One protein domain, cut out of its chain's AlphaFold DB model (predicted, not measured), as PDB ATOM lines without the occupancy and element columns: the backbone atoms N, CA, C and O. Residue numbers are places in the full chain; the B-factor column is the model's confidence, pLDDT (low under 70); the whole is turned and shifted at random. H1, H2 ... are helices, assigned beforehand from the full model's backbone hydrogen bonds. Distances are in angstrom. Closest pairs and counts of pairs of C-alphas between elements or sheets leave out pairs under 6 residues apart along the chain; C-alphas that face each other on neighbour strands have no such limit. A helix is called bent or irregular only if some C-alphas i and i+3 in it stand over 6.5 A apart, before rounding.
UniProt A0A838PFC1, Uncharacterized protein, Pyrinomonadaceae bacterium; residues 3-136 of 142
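What this domain is: This is residues 3 to 136 of the 142 residues of an uncharacterized protein of Pyrinomonadaceae bacterium (UniProt A0A838PFC1). One very long helix, H5, makes most of the length of a rod; H3 packs along its first part, H2 packs on H3 away from H5, and the last part of H5, residues 120 to 134, sticks out alone as an arm. Short H1 sits beside H2, short H4 sits by the beginning of H5, and the long links, residues 9 to 20 and 74 to 95, gather at the end opposite the arm. The printed part has 134 residues with five named helices, H1 to H5 in chain order, and no named strand; the class is all helix. It is loose, with a radius of gyration of the C-alphas of 20.7 A, and spans 77 by 30 by 23 A.

Where its parts are: H5, residues 96 to 134, is 56.7 A long from C-alpha 96 at (36.852, 17.590, -29.771) to C-alpha 134 at (30.074, -0.536, 23.507). H3, residues 52 to 67, is 23.6 A long; it is neither bent nor irregular, but only just: C-alphas 60 and 63 are 6.2 A apart. H2, residues 21 to 46, is 38.5 A long and begins with C-alpha 21 at (27.712, 39.966, -32.322). H1 is residues 3 to 8, 8.2 A long, and H4 is residues 70 to 73, 5.2 A long.

How they stand to each other: H5 touches H3 with residues 101 to 112 alone, at a shallow tilt of 14 degrees, opposite ways; the closest C-alphas are those of Trp 67 and Ala 101, 5.1 A apart. H5 touches H4 with residues 97 to 101 alone, the closest C-alphas being those of Phe 70 and Leu 98, 6.6 A. H3 and H4 meet only through their link. H2 and H3 form a helical hairpin; H2 touches H3 with residues 34 to 45 alone, at a shallow tilt of 22 degrees, and the closest C-alphas, of Gly 41 and Ala 59, are 4.3 A apart. H1 and H2 form another helical hairpin, at a shallow tilt of 8 degrees; H2 touches H1 with residues 27 to 35 alone, the closest C-alphas being those of Pro 4 and Val 31, 5.8 A. The helix packing is mostly aligned. H2 and H5 are apart, and so are H1 and H5. In H1, H2 and H5 every O i to N i+4 pair is within hydrogen-bond range, in H3 10 of 12; H4 is too short for such a pair, and its 1 O i to N i+3 pair is not within range.

The domain as a whole: The C-alphas of Glu 18 and Gly 136, the two farthest apart, are 76.8 A from each other. Residues 75 to 80 and 120 to 136 stand free; without them the body spans 50 by 29 by 22 A. The links H1 to H2 and H4 to H5 are long, with 12 and 22 residues; those from H2 to H3 and H3 to H4 are tight. Residues 90 to 91 pair with residues 94 to 95, antiparallel. The printed part has no cut; its mean pLDDT is 91.3, and residues 3 and 136 are under 70.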
ATOM      1  N   ALA A   3      40.289  24.718 -20.136       69.44
ATOM      2  CA  ALA A   3      40.043  24.452 -21.546       69.44
ATOM      3  C   ALA A   3      39.194  25.544 -22.229       69.44
ATOM      4  O   ALA A   3      39.624  25.979 -23.289       69.44
ATOM      5  N   PRO A   4      38.105  26.076 -21.630       74.94
ATOM      6  CA  PRO A   4      37.336  27.150 -22.269       74.94
ATOM      7  C   PRO A   4      38.128  28.455 -22.426       74.94
ATOM      8  O   PRO A   4      38.047  29.122 -23.447       74.94
ATOM      9  N   LEU A   5      38.974  28.811 -21.453       82.25
ATOM     10  CA  LEU A   5      39.792  30.025 -21.553       82.25
ATOM     11  C   LEU A   5      40.757  29.963 -22.740       82.25
ATOM     12  O   LEU A   5      40.956  30.962 -23.417       82.25
ATOM     13  N   THR A   6      41.350  28.801 -23.003       79.81
ATOM     14  CA  THR A   6      42.292  28.631 -24.117       79.81
ATOM     15  C   THR A   6      41.597  28.332 -25.445       79.81
ATOM     16  O   THR A   6      42.101  28.710 -26.499       79.81
ATOM     17  N   ALA A   7      40.459  27.635 -25.403       83.75
ATOM     18  CA  ALA A   7      39.735  27.189 -26.589       83.75
ATOM     19  C   ALA A   7      38.806  28.264 -27.162       83.75
ATOM     20  O   ALA A   7      38.646  28.304 -28.376       83.75
ATOM     21  N   ASP A   8      38.248  29.142 -26.322       90.19
ATOM     22  CA  ASP A   8      37.214  30.089 -26.744       90.19
ATOM     23  C   ASP A   8      37.694  31.551 -26.789       90.19
ATOM     24  O   ASP A   8      37.128  32.353 -27.529       90.19
ATOM     25  N   LEU A   9      38.749  31.940 -26.055       92.06
ATOM     26  CA  LEU A   9      39.300  33.307 -26.115       92.06
ATOM     27  C   LEU A   9      40.306  33.475 -27.259       92.06
ATOM     28  O   LEU A   9      41.491  33.724 -27.047       92.06
ATOM     29  N   ASN A  10      39.836  33.333 -28.494       90.81
ATOM     30  CA  ASN A  10      40.665  33.467 -29.690       90.81
ATOM     31  C   ASN A  10      39.851  33.951 -30.906       90.81
ATOM     32  O   ASN A  10      38.657  34.238 -30.810       90.81
ATOM     33  N   GLN A  11      40.530  34.048 -32.053       90.69
ATOM     34  CA  GLN A  11      39.969  34.530 -33.320       90.69
ATOM     35  C   GLN A  11      39.011  33.543 -33.997       90.69
ATOM     36  O   GLN A  11      38.328  33.932 -34.934       90.69
ATOM     37  N   THR A  12      38.945  32.285 -33.556       88.00
ATOM     38  CA  THR A  12      37.989  31.311 -34.103       88.00
ATOM     39  C   THR A  12      36.690  31.255 -33.300       88.00
ATOM     40  O   THR A  12      35.710  30.726 -33.805       88.00
ATOM     41  N   HIS A  13      36.655  31.843 -32.096       91.50
ATOM     42  CA  HIS A  13      35.492  31.830 -31.200       91.50
ATOM     43  C   HIS A  13      35.108  33.247 -30.730       91.50
ATOM     44  O   HIS A  13      34.491  34.003 -31.478       91.50
ATOM     45  N   ALA A  14      35.474  33.655 -29.506       93.25
ATOM     46  CA  ALA A  14      35.010  34.906 -28.891       93.25
ATOM     47  C   ALA A  14      35.304  36.166 -29.723       93.25
ATOM     48  O   ALA A  14      34.574  37.155 -29.626       93.25
ATOM     49  N   PHE A  15      36.349  36.128 -30.552       93.81
ATOM     50  CA  PHE A  15      36.740  37.225 -31.433       93.81
ATOM     51  C   PHE A  15      36.538  36.918 -32.923       93.81
ATOM     52  O   PHE A  15      37.041  37.663 -33.757       93.81
ATOM     53  N   ASN A  16      35.778  35.873 -33.267       93.81
ATOM     54  CA  ASN A  16      35.510  35.503 -34.654       93.81
ATOM     55  C   ASN A  16      34.732  36.617 -35.390       93.81
ATOM     56  O   ASN A  16      33.614  36.954 -34.977       93.81
ATOM     57  N   PRO A  17      35.287  37.209 -36.467       93.94
ATOM     58  CA  PRO A  17      34.621  38.276 -37.210       93.94
ATOM     59  C   PRO A  17      33.403  37.794 -38.014       93.94
ATOM     60  O   PRO A  17      32.536  38.607 -38.328       93.94
ATOM     61  N   GLU A  18      33.315  36.500 -38.325       93.44
ATOM     62  CA  GLU A  18      32.211  35.896 -39.079       93.44
ATOM     63  C   GLU A  18      30.984  35.639 -38.195       93.44
ATOM     64  O   GLU A  18      29.855  35.560 -38.684       93.44
ATOM     65  N   TRP A  19      31.175  35.555 -36.875       93.75
ATOM     66  CA  TRP A  19      30.086  35.332 -35.934       93.75
ATOM     67  C   TRP A  19      29.247  36.597 -35.707       93.75
ATOM     68  O   TRP A  19      29.786  37.679 -35.407       93.75
ATOM     69  N   PRO A  20      27.902  36.472 -35.709       95.00
ATOM     70  CA  PRO A  20      27.027  37.547 -35.271       95.00
ATOM     71  C   PRO A  20      27.444  38.074 -33.887       95.00
ATOM     72  O   PRO A  20      27.859  37.285 -33.031       95.00
ATOM     73  N   PRO A  21      27.313  39.387 -33.610       96.44
ATOM     74  CA  PRO A  21      27.712  39.966 -32.322       96.44
ATOM     75  C   PRO A  21      27.134  39.234 -31.101       96.44
ATOM     76  O   PRO A  21      27.802  39.096 -30.079       96.44
ATOM     77  N   HIS A  22      25.909  38.716 -31.220       95.88
ATOM     78  CA  HIS A  22      25.237  37.995 -30.145       95.88
ATOM     79  C   HIS A  22      25.857  36.618 -29.840       95.88
ATOM     80  O   HIS A  22      25.925  36.234 -28.676       95.88
ATOM     81  N   ALA A  23      26.369  35.904 -30.849       93.88
ATOM     82  CA  ALA A  23      27.058  34.630 -30.642       93.88
ATOM     83  C   ALA A  23      28.344  34.839 -29.828       93.88
ATOM     84  O   ALA A  23      28.533  34.198 -28.799       93.88
ATOM     85  N   ARG A  24      29.151  35.845 -30.197       95.19
ATOM     86  CA  ARG A  24      30.350  36.249 -29.441       95.19
ATOM     87  C   ARG A  24      30.034  36.633 -27.994       95.19
ATOM     88  O   ARG A  24      30.758  36.233 -27.083       95.19
ATOM     89  N   PHE A  25      28.944  37.374 -27.772       96.12
ATOM     90  CA  PHE A  25      28.472  37.699 -26.424       96.12
ATOM     91  C   PHE A  25      28.180  36.431 -25.612       96.12
ATOM     92  O   PHE A  25      28.709  36.281 -24.512       96.12
ATOM     93  N   HIS A  26      27.405  35.491 -26.162       95.31
ATOM     94  CA  HIS A  26      27.101  34.233 -25.481       95.31
ATOM     95  C   HIS A  26      28.343  33.368 -25.237       95.31
ATOM     96  O   HIS A  26      28.457  32.780 -24.163       95.31
ATOM     97  N   THR A  27      29.311  33.349 -26.153       93.81
ATOM     98  CA  THR A  27      30.602  32.675 -25.945       93.81
ATOM     99  C   THR A  27      31.362  33.271 -24.766       93.81
ATOM    100  O   THR A  27      31.784  32.535 -23.877       93.81
ATOM    101  N   LEU A  28      31.487  34.599 -24.687       95.19
ATOM    102  CA  LEU A  28      32.138  35.258 -23.550       95.19
ATOM    103  C   LEU A  28      31.400  34.985 -22.233       95.19
ATOM    104  O   LEU A  28      32.044  34.669 -21.232       95.19
ATOM    105  N   VAL A  29      30.063  35.049 -22.231       95.69
ATOM    106  CA  VAL A  29      29.239  34.682 -21.066       95.69
ATOM    107  C   VAL A  29      29.550  33.254 -20.615       95.69
ATOM    108  O   VAL A  29      29.794  33.033 -19.430       95.69
ATOM    109  N   MET A  30      29.608  32.296 -21.545       92.50
ATOM    110  CA  MET A  30      29.935  30.900 -21.246       92.50
ATOM    111  C   MET A  30      31.352  30.741 -20.687       92.50
ATOM    112  O   MET A  30      31.537  29.998 -19.721       92.50
ATOM    113  N   VAL A  31      32.343  31.463 -21.222       93.19
ATOM    114  CA  VAL A  31      33.723  31.449 -20.710       93.19
ATOM    115  C   VAL A  31      33.775  31.963 -19.272       93.19
ATOM    116  O   VAL A  31      34.268  31.258 -18.389       93.19
ATOM    117  N   PHE A  32      33.236  33.154 -18.998       93.31
ATOM    118  CA  PHE A  32      33.271  33.736 -17.652       93.31
ATOM    119  C   PHE A  32      32.450  32.925 -16.645       93.31
ATOM    120  O   PHE A  32      32.903  32.706 -15.518       93.31
ATOM    121  N   MET A  33      31.288  32.411 -17.056       94.00
ATOM    122  CA  MET A  33      30.481  31.512 -16.233       94.00
ATOM    123  C   MET A  33      31.253  30.231 -15.897       94.00
ATOM    124  O   MET A  33      31.283  29.824 -14.738       94.00
ATOM    125  N   SER A  34      31.934  29.629 -16.876       91.81
ATOM    126  CA  SER A  34      32.740  28.418 -16.670       91.81
ATOM    127  C   SER A  34      33.883  28.649 -15.685       91.81
ATOM    128  O   SER A  34      34.147  27.795 -14.838       91.81
ATOM    129  N   VAL A  35      34.543  29.810 -15.755       92.56
ATOM    130  CA  VAL A  35      35.582  30.208 -14.797       92.56
ATOM    131  C   VAL A  35      34.998  30.331 -13.389       92.56
ATOM    132  O   VAL A  35      35.520  29.715 -12.461       92.56
ATOM    133  N   GLY A  36      33.891  31.062 -13.228       94.62
ATOM    134  CA  GLY A  36      33.222  31.223 -11.935       94.62
ATOM    135  C   GLY A  36      32.807  29.882 -11.324       94.62
ATOM    136  O   GLY A  36      33.195  29.566 -10.201       94.62
ATOM    137  N   LEU A  37      32.109  29.048 -12.097       94.94
ATOM    138  CA  LEU A  37      31.666  27.714 -11.682       94.94
ATOM    139  C   LEU A  37      32.832  26.791 -11.316       94.94
ATOM    140  O   LEU A  37      32.742  26.039 -10.346       94.94
ATOM    141  N   THR A  38      33.943  26.877 -12.048       92.38
ATOM    142  CA  THR A  38      35.175  26.142 -11.731       92.38
ATOM    143  C   THR A  38      35.703  26.535 -10.360       92.38
ATOM    144  O   THR A  38      35.947  25.660  -9.534       92.38
ATOM    145  N   PHE A  39      35.849  27.835 -10.087       95.25
ATOM    146  CA  PHE A  39      36.320  28.307  -8.785       95.25
ATOM    147  C   PHE A  39      35.349  27.949  -7.656       95.25
ATOM    148  O   PHE A  39      35.795  27.571  -6.574       95.25
ATOM    149  N   THR A  40      34.037  27.996  -7.903       96.44
ATOM    150  CA  THR A  40      33.024  27.567  -6.932       96.44
ATOM    151  C   THR A  40      33.122  26.075  -6.628       96.44
ATOM    152  O   THR A  40      33.182  25.700  -5.459       96.44
ATOM    153  N   GLY A  41      33.177  25.217  -7.649       96.12
ATOM    154  CA  GLY A  41      33.323  23.771  -7.468       96.12
ATOM    155  C   GLY A  41      34.636  23.415  -6.775       96.12
ATOM    156  O   GLY A  41      34.645  22.599  -5.857       96.12
ATOM    157  N   TRP A  42      35.723  24.094  -7.156       95.31
ATOM    158  CA  TRP A  42      37.025  23.981  -6.506       95.31
ATOM    159  C   TRP A  42      36.884  24.310  -5.013       95.31
ATOM    160  O   TRP A  42      37.085  23.445  -4.168       95.31
ATOM    161  N   TRP A  43      36.403  25.505  -4.670       97.62
ATOM    162  CA  TRP A  43      36.184  25.920  -3.283       97.62
ATOM    163  C   TRP A  43      35.318  24.942  -2.473       97.62
ATOM    164  O   TRP A  43      35.682  24.616  -1.346       97.62
ATOM    165  N   LEU A  44      34.221  24.428  -3.037       97.06
ATOM    166  CA  LEU A  44      33.335  23.474  -2.360       97.06
ATOM    167  C   LEU A  44      34.044  22.169  -1.971       97.06
ATOM    168  O   LEU A  44      33.741  21.617  -0.917       97.06
ATOM    169  N   ILE A  45      35.007  21.700  -2.769       96.00
ATOM    170  CA  ILE A  45      35.763  20.476  -2.467       96.00
ATOM    171  C   ILE A  45      36.661  20.659  -1.232       96.00
ATOM    172  O   ILE A  45      36.689  19.777  -0.371       96.00
ATOM    173  N   TRP A  46      37.370  21.789  -1.107       95.75
ATOM    174  CA  TRP A  46      38.308  22.027   0.010       95.75
ATOM    175  C   TRP A  46      37.718  22.794   1.195       95.75
ATOM    176  O   TRP A  46      38.353  22.878   2.251       95.75
ATOM    177  N   LYS A  47      36.526  23.375   1.059       95.31
ATOM    178  CA  LYS A  47      35.882  24.110   2.146       95.31
ATOM    179  C   LYS A  47      35.648  23.189   3.344       95.31
ATOM    180  O   LYS A  47      35.011  22.145   3.237       95.31
ATOM    181  N   ARG A  48      36.042  23.650   4.534       93.88
ATOM    182  CA  ARG A  48      35.595  23.048   5.797       93.88
ATOM    183  C   ARG A  48      34.100  23.328   5.987       93.88
ATOM    184  O   ARG A  48      33.668  24.485   6.028       93.88
ATOM    185  N   SER A  49      33.301  22.271   6.049       93.00
ATOM    186  CA  SER A  49      31.845  22.337   6.178       93.00
ATOM    187  C   SER A  49      31.363  21.207   7.087       93.00
ATOM    188  O   SER A  49      31.841  20.087   6.910       93.00
ATOM    189  N   PRO A  50      30.421  21.458   8.018       89.94
ATOM    190  CA  PRO A  50      29.737  20.388   8.748       89.94
ATOM    191  C   PRO A  50      28.992  19.431   7.809       89.94
ATOM    192  O   PRO A  50      28.902  18.243   8.084       89.94
ATOM    193  N   ASP A  51      28.514  19.949   6.674       92.75
ATOM    194  CA  ASP A  51      27.886  19.175   5.604       92.75
ATOM    195  C   ASP A  51      28.798  19.136   4.367       92.75
ATOM    196  O   ASP A  51      28.545  19.759   3.333       92.75
ATOM    197  N   HIS A  52      29.950  18.476   4.513       92.44
ATOM    198  CA  HIS A  52      30.930  18.331   3.428       92.44
ATOM    199  C   HIS A  52      30.406  17.444   2.291       92.44
ATOM    200  O   HIS A  52      30.716  17.690   1.127       92.44
ATOM    201  N   ILE A  53      29.534  16.483   2.607       92.50
ATOM    202  CA  ILE A  53      28.914  15.580   1.631       92.50
ATOM    203  C   ILE A  53      28.089  16.377   0.616       92.50
ATOM    204  O   ILE A  53      28.239  16.181  -0.593       92.50
ATOM    205  N   THR A  54      27.248  17.311   1.069       94.62
ATOM    206  CA  THR A  54      26.505  18.190   0.156       94.62
ATOM    207  C   THR A  54      27.442  19.076  -0.656       94.62
ATOM    208  O   THR A  54      27.213  19.249  -1.853       94.62
ATOM    209  N   CYS A  55      28.537  19.581  -0.074       96.62
ATOM    210  CA  CYS A  55      29.531  20.348  -0.832       96.62
ATOM    211  C   CYS A  55      30.129  19.531  -1.989       96.62
ATOM    212  O   CYS A  55      30.174  20.027  -3.113       96.62
ATOM    213  N   ILE A  56      30.513  18.274  -1.749       96.44
ATOM    214  CA  ILE A  56      31.046  17.378  -2.786       96.44
ATOM    215  C   ILE A  56      29.988  17.048  -3.845       96.44
ATOM    216  O   ILE A  56      30.294  17.074  -5.038       96.44
ATOM    217  N   LYS A  57      28.734  16.803  -3.443       96.50
ATOM    218  CA  LYS A  57      27.618  16.583  -4.379       96.50
ATOM    219  C   LYS A  57      27.415  17.775  -5.307       96.50
ATOM    220  O   LYS A  57      27.373  17.605  -6.522       96.50
ATOM    221  N   VAL A  58      27.328  18.985  -4.754       97.62
ATOM    222  CA  VAL A  58      27.158  20.210  -5.549       97.62
ATOM    223  C   VAL A  58      28.377  20.445  -6.441       97.62
ATOM    224  O   VAL A  58      28.214  20.746  -7.622       97.62
ATOM    225  N   ALA A  59      29.592  20.229  -5.930       97.31
ATOM    226  CA  ALA A  59      30.815  20.337  -6.721       97.31
ATOM    227  C   ALA A  59      30.838  19.367  -7.914       97.31
ATOM    228  O   ALA A  59      31.309  19.747  -8.982       97.31
ATOM    229  N   ALA A  60      30.304  18.151  -7.763       97.38
ATOM    230  CA  ALA A  60      30.176  17.178  -8.848       97.38
ATOM    231  C   ALA A  60      29.056  17.535  -9.844       97.38
ATOM    232  O   ALA A  60      29.204  17.300 -11.041       97.38
ATOM    233  N   LEU A  61      27.953  18.136  -9.388       97.94
ATOM    234  CA  LEU A  61      26.857  18.561 -10.268       97.94
ATOM    235  C   LEU A  61      27.258  19.699 -11.214       97.94
ATOM    236  O   LEU A  61      26.771  19.739 -12.340       97.94
ATOM    237  N   ILE A  62      28.159  20.592 -10.797       97.06
ATOM    238  CA  ILE A  62      28.621  21.726 -11.614       97.06
ATOM    239  C   ILE A  62      29.153  21.285 -12.995       97.06
ATOM    240  O   ILE A  62      28.594  21.720 -14.004       97.06
ATOM    241  N   PRO A  63      30.191  20.429 -13.104       95.25
ATOM    242  CA  PRO A  63      30.660  19.964 -14.405       95.25
ATOM    243  C   PRO A  63      29.620  19.104 -15.133       95.25
ATOM    244  O   PRO A  63      29.548  19.170 -16.355       95.25
ATOM    245  N   LEU A  64      28.772  18.341 -14.437       97.06
ATOM    246  CA  LEU A  64      27.707  17.591 -15.114       97.06
ATOM    247  C   LEU A  64      26.737  18.534 -15.832       97.06
ATOM    248  O   LEU A  64      26.487  18.355 -17.020       97.06
ATOM    249  N   PHE A  65      26.252  19.580 -15.165       95.94
ATOM    250  CA  PHE A  65      25.361  20.556 -15.794       95.94
ATOM    251  C   PHE A  65      26.051  21.425 -16.843       95.94
ATOM    252  O   PHE A  65      25.389  21.865 -17.776       95.94
ATOM    253  N   ALA A  66      27.365  21.633 -16.745       92.81
ATOM    254  CA  ALA A  66      28.116  22.348 -17.772       92.81
ATOM    255  C   ALA A  66      28.311  21.523 -19.061       92.81
ATOM    256  O   ALA A  66      28.277  22.086 -20.151       92.81
ATOM    257  N   TRP A  67      28.511  20.203 -18.952       94.56
ATOM    258  CA  TRP A  67      28.958  19.372 -20.079       94.56
ATOM    259  C   TRP A  67      27.899  18.413 -20.635       94.56
ATOM    260  O   TRP A  67      27.918  18.130 -21.831       94.56
ATOM    261  N   VAL A  68      26.945  17.934 -19.826       97.12
ATOM    262  CA  VAL A  68      25.841  17.079 -20.311       97.12
ATOM    263  C   VAL A  68      25.028  17.744 -21.431       97.12
ATOM    264  O   VAL A  68      24.695  17.035 -22.380       97.12
ATOM    265  N   PRO A  69      24.742  19.064 -21.414       95.94
ATOM    266  CA  PRO A  69      23.958  19.702 -22.472       95.94
ATOM    267  C   PRO A  69      24.555  19.622 -23.884       95.94
ATOM    268  O   PRO A  69      23.803  19.759 -24.846       95.94
ATOM    269  N   PHE A  70      25.857  19.346 -24.041       94.94
ATOM    270  CA  PHE A  70      26.495  19.217 -25.360       94.94
ATOM    271  C   PHE A  70      25.863  18.100 -26.202       94.94
ATOM    272  O   PHE A  70      25.746  18.229 -27.417       94.94
ATOM    273  N   PHE A  71      25.424  17.014 -25.562       96.38
ATOM    274  CA  PHE A  71      24.869  15.846 -26.243       96.38
ATOM    275  C   PHE A  71      23.460  16.079 -26.802       96.38
ATOM    276  O   PHE A  71      23.282  15.892 -28.002       96.38
ATOM    277  N   PRO A  72      22.454  16.508 -26.012       96.62
ATOM    278  CA  PRO A  72      21.149  16.829 -26.572       96.62
ATOM    279  C   PRO A  72      21.213  18.029 -27.522       96.62
ATOM    280  O   PRO A  72      20.509  18.008 -28.523       96.62
ATOM    281  N   ALA A  73      22.076  19.029 -27.278       95.69
ATOM    282  CA  ALA A  73      22.251  20.157 -28.197       95.69
ATOM    283  C   ALA A  73      22.710  19.703 -29.591       95.69
ATOM    284  O   ALA A  73      22.175  20.185 -30.583       95.69
ATOM    285  N   ALA A  74      23.612  18.717 -29.671       94.31
ATOM    286  CA  ALA A  74      24.079  18.139 -30.934       94.31
ATOM    287  C   ALA A  74      22.967  17.483 -31.777       94.31
ATOM    288  O   ALA A  74      23.168  17.213 -32.959       94.31
ATOM    289  N   LEU A  75      21.812  17.192 -31.170       94.81
ATOM    290  CA  LEU A  75      20.657  16.587 -31.834       94.81
ATOM    291  C   LEU A  75      19.632  17.630 -32.304       94.81
ATOM    292  O   LEU A  75      18.674  17.269 -32.985       94.81
ATOM    293  N   ILE A  76      19.798  18.906 -31.940       96.56
ATOM    294  CA  ILE A  76      18.849  19.967 -32.280       96.56
ATOM    295  C   ILE A  76      19.157  20.519 -33.680       96.56
ATOM    296  O   ILE A  76      20.262  21.015 -33.917       96.56
ATOM    297  N   PRO A  77      18.189  20.507 -34.616       94.62
ATOM    298  CA  PRO A  77      18.367  21.130 -35.922       94.62
ATOM    299  C   PRO A  77      18.729  22.615 -35.793       94.62
ATOM    300  O   PRO A  77      18.050  23.371 -35.102       94.62
ATOM    301  N   GLY A  78      19.800  23.032 -36.470       90.62
ATOM    302  CA  GLY A  78      20.315  24.405 -36.409       90.62
ATOM    303  C   GLY A  78      21.336  24.667 -35.294       90.62
ATOM    304  O   GLY A  78      21.956  25.725 -35.304       90.62
ATOM    305  N   ALA A  79      21.574  23.716 -34.384       92.25
ATOM    306  CA  ALA A  79      22.641  23.784 -33.386       92.25
ATOM    307  C   ALA A  79      23.855  22.958 -33.846       92.25
ATOM    308  O   ALA A  79      24.057  21.816 -33.434       92.25
ATOM    309  N   ALA A  80      24.650  23.523 -34.755       90.69
ATOM    310  CA  ALA A  80      25.835  22.848 -35.273       90.69
ATOM    311  C   ALA A  80      26.938  22.730 -34.204       90.69
ATOM    312  O   ALA A  80      27.139  23.632 -33.394       90.69
ATOM    313  N   LEU A  81      27.677  21.615 -34.228       90.19
ATOM    314  CA  LEU A  81      28.846  21.408 -33.363       90.19
ATOM    315  C   LEU A  81      30.046  22.265 -33.774       90.19
ATOM    316  O   LEU A  81      30.907  22.515 -32.938       90.19
ATOM    317  N   GLU A  82      30.120  22.631 -35.052       89.12
ATOM    318  CA  GLU A  82      31.215  23.358 -35.688       89.12
ATOM    319  C   GLU A  82      30.652  24.310 -36.752       89.12
ATOM    320  O   GLU A  82      29.650  23.987 -37.393       89.12
ATOM    321  N   ASP A  83      31.291  25.468 -36.950       87.00
ATOM    322  CA  ASP A  83      30.844  26.484 -37.920       87.00
ATOM    323  C   ASP A  83      30.918  25.995 -39.369       87.00
ATOM    324  O   ASP A  83      30.084  26.329 -40.215       87.00
ATOM    325  N   HIS A  84      31.940  25.190 -39.656       86.25
ATOM    326  CA  HIS A  84      32.169  24.588 -40.957       86.25
ATOM    327  C   HIS A  84      32.450  23.100 -40.776       86.25
ATOM    328  O   HIS A  84      33.193  22.734 -39.863       86.25
ATOM    329  N   PRO A  85      31.924  22.231 -41.655       85.94
ATOM    330  CA  PRO A  85      32.241  20.811 -41.608       85.94
ATOM    331  C   PRO A  85      33.757  20.589 -41.629       85.94
ATOM    332  O   PRO A  85      34.436  20.971 -42.581       85.94
ATOM    333  N   GLY A  86      34.290  19.965 -40.582       85.75
ATOM    334  CA  GLY A  86      35.719  19.692 -40.464       85.75
ATOM    335  C   GLY A  86      36.545  20.734 -39.704       85.75
ATOM    336  O   GLY A  86      37.728  20.474 -39.496       85.75
ATOM    337  N   SER A  87      35.981  21.872 -39.280       87.00
ATOM    338  CA  SER A  87      36.759  22.926 -38.610       87.00
ATOM    339  C   SER A  87      37.166  22.583 -37.176       87.00
ATOM    340  O   SER A  87      38.138  23.148 -36.670       87.00
ATOM    341  N   LEU A  88      36.496  21.624 -36.526       88.50
ATOM    342  CA  LEU A  88      36.917  21.117 -35.225       88.50
ATOM    343  C   LEU A  88      37.879  19.923 -35.340       88.50
ATOM    344  O   LEU A  88      37.602  18.952 -36.060       88.50
ATOM    345  N   PRO A  89      38.972  19.915 -34.547       90.44
ATOM    346  CA  PRO A  89      39.787  18.724 -34.360       90.44
ATOM    347  C   PRO A  89      38.944  17.536 -33.889       90.44
ATOM    348  O   PRO A  89      37.939  17.697 -33.191       90.44
ATOM    349  N   ARG A  90      39.372  16.325 -34.248       93.56
ATOM    350  CA  ARG A  90      38.699  15.081 -33.861       93.56
ATOM    351  C   ARG A  90      39.635  14.184 -33.063       93.56
ATOM    352  O   ARG A  90      40.819  14.083 -33.371       93.56
ATOM    353  N   VAL A  91      39.086  13.497 -32.067       94.81
ATOM    354  CA  VAL A  91      39.776  12.483 -31.261       94.81
ATOM    355  C   VAL A  91      38.938  11.214 -31.311       94.81
ATOM    356  O   VAL A  91      37.745  11.254 -31.025       94.81
ATOM    357  N   LEU A  92      39.535  10.093 -31.732       93.38
ATOM    358  CA  LEU A  92      38.814   8.829 -31.965       93.38
ATOM    359  C   LEU A  92      37.590   8.987 -32.895       93.38
ATOM    360  O   LEU A  92      36.559   8.352 -32.700       93.38
ATOM    361  N   GLY A  93      37.684   9.883 -33.885       92.12
ATOM    362  CA  GLY A  93      36.591  10.193 -34.815       92.12
ATOM    363  C   GLY A  93      35.499  11.116 -34.257       92.12
ATOM    364  O   GLY A  93      34.647  11.560 -35.022       92.12
ATOM    365  N   MET A  94      35.535  11.464 -32.966       92.31
ATOM    366  CA  MET A  94      34.575  12.377 -32.339       92.31
ATOM    367  C   MET A  94      35.067  13.829 -32.399       92.31
ATOM    368  O   MET A  94      36.252  14.064 -32.148       92.31
ATOM    369  N   PRO A  95      34.189  14.813 -32.667       93.75
ATOM    370  CA  PRO A  95      34.506  16.229 -32.495       93.75
ATOM    371  C   PRO A  95      35.055  16.521 -31.092       93.75
ATOM    372  O   PRO A  95      34.543  16.000 -30.095       93.75
ATOM    373  N   LEU A  96      36.109  17.339 -31.011       91.38
ATOM    374  CA  LEU A  96      36.852  17.590 -29.771       91.38
ATOM    375  C   LEU A  96      35.949  18.067 -28.624       91.38
ATOM    376  O   LEU A  96      36.138  17.648 -27.485       91.38
ATOM    377  N   ASN A  97      34.951  18.900 -28.921       91.88
ATOM    378  CA  ASN A  97      33.986  19.398 -27.940       91.88
ATOM    379  C   ASN A  97      33.181  18.265 -27.274       91.88
ATOM    380  O   ASN A  97      33.109  18.212 -26.047       91.88
ATOM    381  N   LEU A  98      32.652  17.314 -28.050       94.81
ATOM    382  CA  LEU A  98      31.941  16.142 -27.528       94.81
ATOM    383  C   LEU A  98      32.873  15.179 -26.794       94.81
ATOM    384  O   LEU A  98      32.503  14.637 -25.751       94.81
ATOM    385  N   PHE A  99      34.093  14.988 -27.302       94.69
ATOM    386  CA  PHE A  99      35.084  14.139 -26.647       94.69
ATOM    387  C   PHE A  99      35.451  14.677 -25.254       94.69
ATOM    388  O   PHE A  99      35.408  13.939 -24.268       94.69
ATOM    389  N   VAL A 100      35.757  15.974 -25.147       92.75
ATOM    390  CA  VAL A 100      36.084  16.632 -23.871       92.75
ATOM    391  C   VAL A 100      34.881  16.648 -22.928       92.75
ATOM    392  O   VAL A 100      35.057  16.415 -21.729       92.75
ATOM    393  N   ALA A 101      33.667  16.858 -23.448       94.44
ATOM    394  CA  ALA A 101      32.438  16.770 -22.663       94.44
ATOM    395  C   ALA A 101      32.274  15.377 -22.043       94.44
ATOM    396  O   ALA A 101      32.134  15.248 -20.825       94.44
ATOM    397  N   GLY A 102      32.376  14.328 -22.864       96.38
ATOM    398  CA  GLY A 102      32.262  12.939 -22.424       96.38
ATOM    399  C   GLY A 102      33.337  12.554 -21.411       96.38
ATOM    400  O   GLY A 102      33.023  11.981 -20.368       96.38
ATOM    401  N   LEU A 103      34.592  12.931 -21.663       95.75
ATOM    402  CA  LEU A 103      35.698  12.677 -20.741       95.75
ATOM    403  C   LEU A 103      35.490  13.386 -19.396       95.75
ATOM    404  O   LEU A 103      35.716  12.792 -18.344       95.75
ATOM    405  N   THR A 104      35.032  14.639 -19.416       94.62
ATOM    406  CA  THR A 104      34.799  15.417 -18.192       94.62
ATOM    407  C   THR A 104      33.661  14.824 -17.363       94.62
ATOM    408  O   THR A 104      33.795  14.691 -16.142       94.62
ATOM    409  N   ILE A 105      32.568  14.408 -18.009       97.25
ATOM    410  CA  ILE A 105      31.465  13.689 -17.358       97.25
ATOM    411  C   ILE A 105      31.974  12.379 -16.758       97.25
ATOM    412  O   ILE A 105      31.740  12.124 -15.579       97.25
ATOM    413  N   LEU A 106      32.716  11.582 -17.531       97.75
ATOM    414  CA  LEU A 106      33.253  10.299 -17.081       97.75
ATOM    415  C   LEU A 106      34.140  10.466 -15.841       97.75
ATOM    416  O   LEU A 106      33.915   9.799 -14.835       97.75
ATOM    417  N   VAL A 107      35.107  11.385 -15.881       96.88
ATOM    418  CA  VAL A 107      36.001  11.665 -14.746       96.88
ATOM    419  C   VAL A 107      35.211  12.142 -13.529       96.88
ATOM    420  O   VAL A 107      35.487  11.699 -12.417       96.88
ATOM    421  N   THR A 108      34.206  12.998 -13.724       96.94
ATOM    422  CA  THR A 108      33.354  13.486 -12.629       96.94
ATOM    423  C   THR A 108      32.574  12.345 -11.979       96.94
ATOM    424  O   THR A 108      32.593  12.206 -10.756       96.94
ATOM    425  N   VAL A 109      31.918  11.500 -12.780       97.94
ATOM    426  CA  VAL A 109      31.132  10.359 -12.289       97.94
ATOM    427  C   VAL A 109      32.028   9.363 -11.561       97.94
ATOM    428  O   VAL A 109      31.691   8.936 -10.459       97.94
ATOM    429  N   LEU A 110      33.190   9.027 -12.130       97.75
ATOM    430  CA  LEU A 110      34.149   8.120 -11.500       97.75
ATOM    431  C   LEU A 110      34.720   8.701 -10.204       97.75
ATOM    432  O   LEU A 110      34.840   7.977  -9.217       97.75
ATOM    433  N   GLY A 111      35.034   9.997 -10.182       96.00
ATOM    434  CA  GLY A 111      35.522  10.693  -8.993       96.00
ATOM    435  C   GLY A 111      34.486  10.715  -7.869       96.00
ATOM    436  O   GLY A 111      34.803  10.372  -6.729       96.00
ATOM    437  N   TYR A 112      33.232  11.037  -8.191       96.31
ATOM    438  CA  TYR A 112      32.137  11.021  -7.222       96.31
ATOM    439  C   TYR A 112      31.824   9.601  -6.729       96.31
ATOM    440  O   TYR A 112      31.676   9.377  -5.528       96.31
ATOM    441  N   TRP A 113      31.794   8.615  -7.631       96.06
ATOM    442  CA  TRP A 113      31.626   7.206  -7.268       96.06
ATOM    443  C   TRP A 113      32.744   6.716  -6.343       96.06
ATOM    444  O   TRP A 113      32.480   6.023  -5.357       96.06
ATOM    445  N   TRP A 114      33.991   7.094  -6.630       95.12
ATOM    446  CA  TRP A 114      35.134   6.771  -5.785       95.12
ATOM    447  C   TRP A 114      34.991   7.377  -4.390       95.12
ATOM    448  O   TRP A 114      35.140   6.653  -3.406       95.12
ATOM    449  N   TYR A 115      34.657   8.668  -4.298       93.75
ATOM    450  CA  TYR A 115      34.399   9.347  -3.025       93.75
ATOM    451  C   TYR A 115      33.328   8.614  -2.209       93.75
ATOM    452  O   TYR A 115      33.572   8.238  -1.063       93.75
ATOM    453  N   TRP A 116      32.192   8.307  -2.835       90.44
ATOM    454  CA  TRP A 116      31.083   7.608  -2.189       90.44
ATOM    455  C   TRP A 116      31.482   6.219  -1.663       90.44
ATOM    456  O   TRP A 116      31.074   5.809  -0.574       90.44
ATOM    457  N   ARG A 117      32.349   5.494  -2.386       93.44
ATOM    458  CA  ARG A 117      32.891   4.207  -1.916       93.44
ATOM    459  C   ARG A 117      33.789   4.341  -0.688       93.44
ATOM    460  O   ARG A 117      33.823   3.409   0.112       93.44
ATOM    461  N   GLN A 118      34.531   5.438  -0.547       89.00
ATOM    462  CA  GLN A 118      35.376   5.678   0.629       89.00
ATOM    463  C   GLN A 118      34.537   6.097   1.839       89.00
ATOM    464  O   GLN A 118      34.748   5.591   2.937       89.00
ATOM    465  N   GLU A 119      33.533   6.944   1.626       83.31
ATOM    466  CA  GLU A 119      32.585   7.360   2.662       83.31
ATOM    467  C   GLU A 119      31.851   6.154   3.269       83.31
ATOM    468  O   GLU A 119      31.840   5.967   4.486       83.31
ATOM    469  N   GLY A 120      31.328   5.256   2.427       79.19
ATOM    470  CA  GLY A 120      30.654   4.043   2.890       79.19
ATOM    471  C   GLY A 120      31.561   3.073   3.656       79.19
ATOM    472  O   GLY A 120      31.069   2.319   4.495       79.19
ATOM    473  N   LYS A 121      32.876   3.074   3.398       79.75
ATOM    474  CA  LYS A 121      33.846   2.305   4.197       79.75
ATOM    475  C   LYS A 121      34.060   2.941   5.564       79.75
ATOM    476  O   LYS A 121      33.979   2.236   6.563       79.75
ATOM    477  N   PHE A 122      34.261   4.257   5.602       77.69
ATOM    478  CA  PHE A 122      34.480   4.998   6.841       77.69
ATOM    479  C   PHE A 122      33.306   4.842   7.817       77.69
ATOM    480  O   PHE A 122      33.518   4.578   8.998       77.69
ATOM    481  N   LEU A 123      32.067   4.918   7.317       78.75
ATOM    482  CA  LEU A 123      30.868   4.705   8.136       78.75
ATOM    483  C   LEU A 123      30.821   3.288   8.733       78.75
ATOM    484  O   LEU A 123      30.597   3.138   9.930       78.75
ATOM    485  N   ARG A 124      31.109   2.254   7.930       81.44
ATOM    486  CA  ARG A 124      31.128   0.853   8.395       81.44
ATOM    487  C   ARG A 124      32.223   0.587   9.426       81.44
ATOM    488  O   ARG A 124      32.001  -0.154  10.380       81.44
ATOM    489  N   GLU A 125      33.407   1.158   9.232       84.44
ATOM    490  CA  GLU A 125      34.516   1.038  10.184       84.44
ATOM    491  C   GLU A 125      34.209   1.770  11.497       84.44
ATOM    492  O   GLU A 125      34.462   1.222  12.570       84.44
ATOM    493  N   GLY A 126      33.595   2.955  11.422       76.81
ATOM    494  CA  GLY A 126      33.128   3.708  12.587       76.81
ATOM    495  C   GLY A 126      32.064   2.958  13.393       76.81
ATOM    496  O   GLY A 126      32.180   2.854  14.613       76.81
ATOM    497  N   GLU A 127      31.074   2.362  12.723       80.25
ATOM    498  CA  GLU A 127      30.077   1.496  13.367       80.25
ATOM    499  C   GLU A 127      30.733   0.279  14.034       80.25
ATOM    500  O   GLU A 127      30.424  -0.039  15.181       80.25
ATOM    501  N   ALA A 128      31.680  -0.384  13.361       78.44
ATOM    502  CA  ALA A 128      32.379  -1.541  13.916       78.44
ATOM    503  C   ALA A 128      33.226  -1.190  15.155       78.44
ATOM    504  O   ALA A 128      33.273  -1.974  16.104       78.44
ATOM    505  N   LEU A 129      33.880  -0.023  15.163       82.06
ATOM    506  CA  LEU A 129      34.602   0.511  16.323       82.06
ATOM    507  C   LEU A 129      33.648   0.803  17.484       82.06
ATOM    508  O   LEU A 129      33.869   0.305  18.586       82.06
ATOM    509  N   PHE A 130      32.549   1.513  17.225       81.50
ATOM    510  CA  PHE A 130      31.541   1.820  18.238       81.50
ATOM    511  C   PHE A 130      30.924   0.554  18.848       81.50
ATOM    512  O   PHE A 130      30.772   0.453  20.065       81.50
ATOM    513  N   VAL A 131      30.613  -0.456  18.029       80.44
ATOM    514  CA  VAL A 131      30.117  -1.759  18.503       80.44
ATOM    515  C   VAL A 131      31.169  -2.472  19.362       80.44
ATOM    516  O   VAL A 131      30.833  -3.012  20.412       80.44
ATOM    517  N   ARG A 132      32.453  -2.448  18.980       78.75
ATOM    518  CA  ARG A 132      33.536  -3.048  19.786       78.75
ATOM    519  C   ARG A 132      33.716  -2.366  21.142       78.75
ATOM    520  O   ARG A 132      33.923  -3.058  22.136       78.75
ATOM    521  N   GLU A 133      33.645  -1.040  21.181       83.50
ATOM    522  CA  GLU A 133      33.773  -0.263  22.418       83.50
ATOM    523  C   GLU A 133      32.542  -0.421  23.324       83.50
ATOM    524  O   GLU A 133      32.686  -0.638  24.527       83.50
ATOM    525  N   SER A 134      31.333  -0.394  22.754       79.62
ATOM    526  CA  SER A 134      30.074  -0.536  23.507       79.62
ATOM    527  C   SER A 134      29.837  -1.945  24.057       79.62
ATOM    528  O   SER A 134      29.238  -2.084  25.121       79.62
ATOM    529  N   LEU A 135      30.346  -2.989  23.392       77.50
ATOM    530  CA  LEU A 135      30.274  -4.373  23.875       77.50
ATOM    531  C   LEU A 135      31.333  -4.719  24.939       77.50
ATOM    532  O   LEU A 135      31.392  -5.863  25.385       77.50
ATOM    533  N   GLY A 136      32.147  -3.755  25.385       61.06
ATOM    534  CA  GLY A 136      32.962  -3.920  26.587       61.06
ATOM    535  C   GLY A 136      34.042  -4.996  26.477       61.06
ATOM    536  O   GLY A 136      34.279  -5.724  27.442       61.06
TER     537      GLY A 136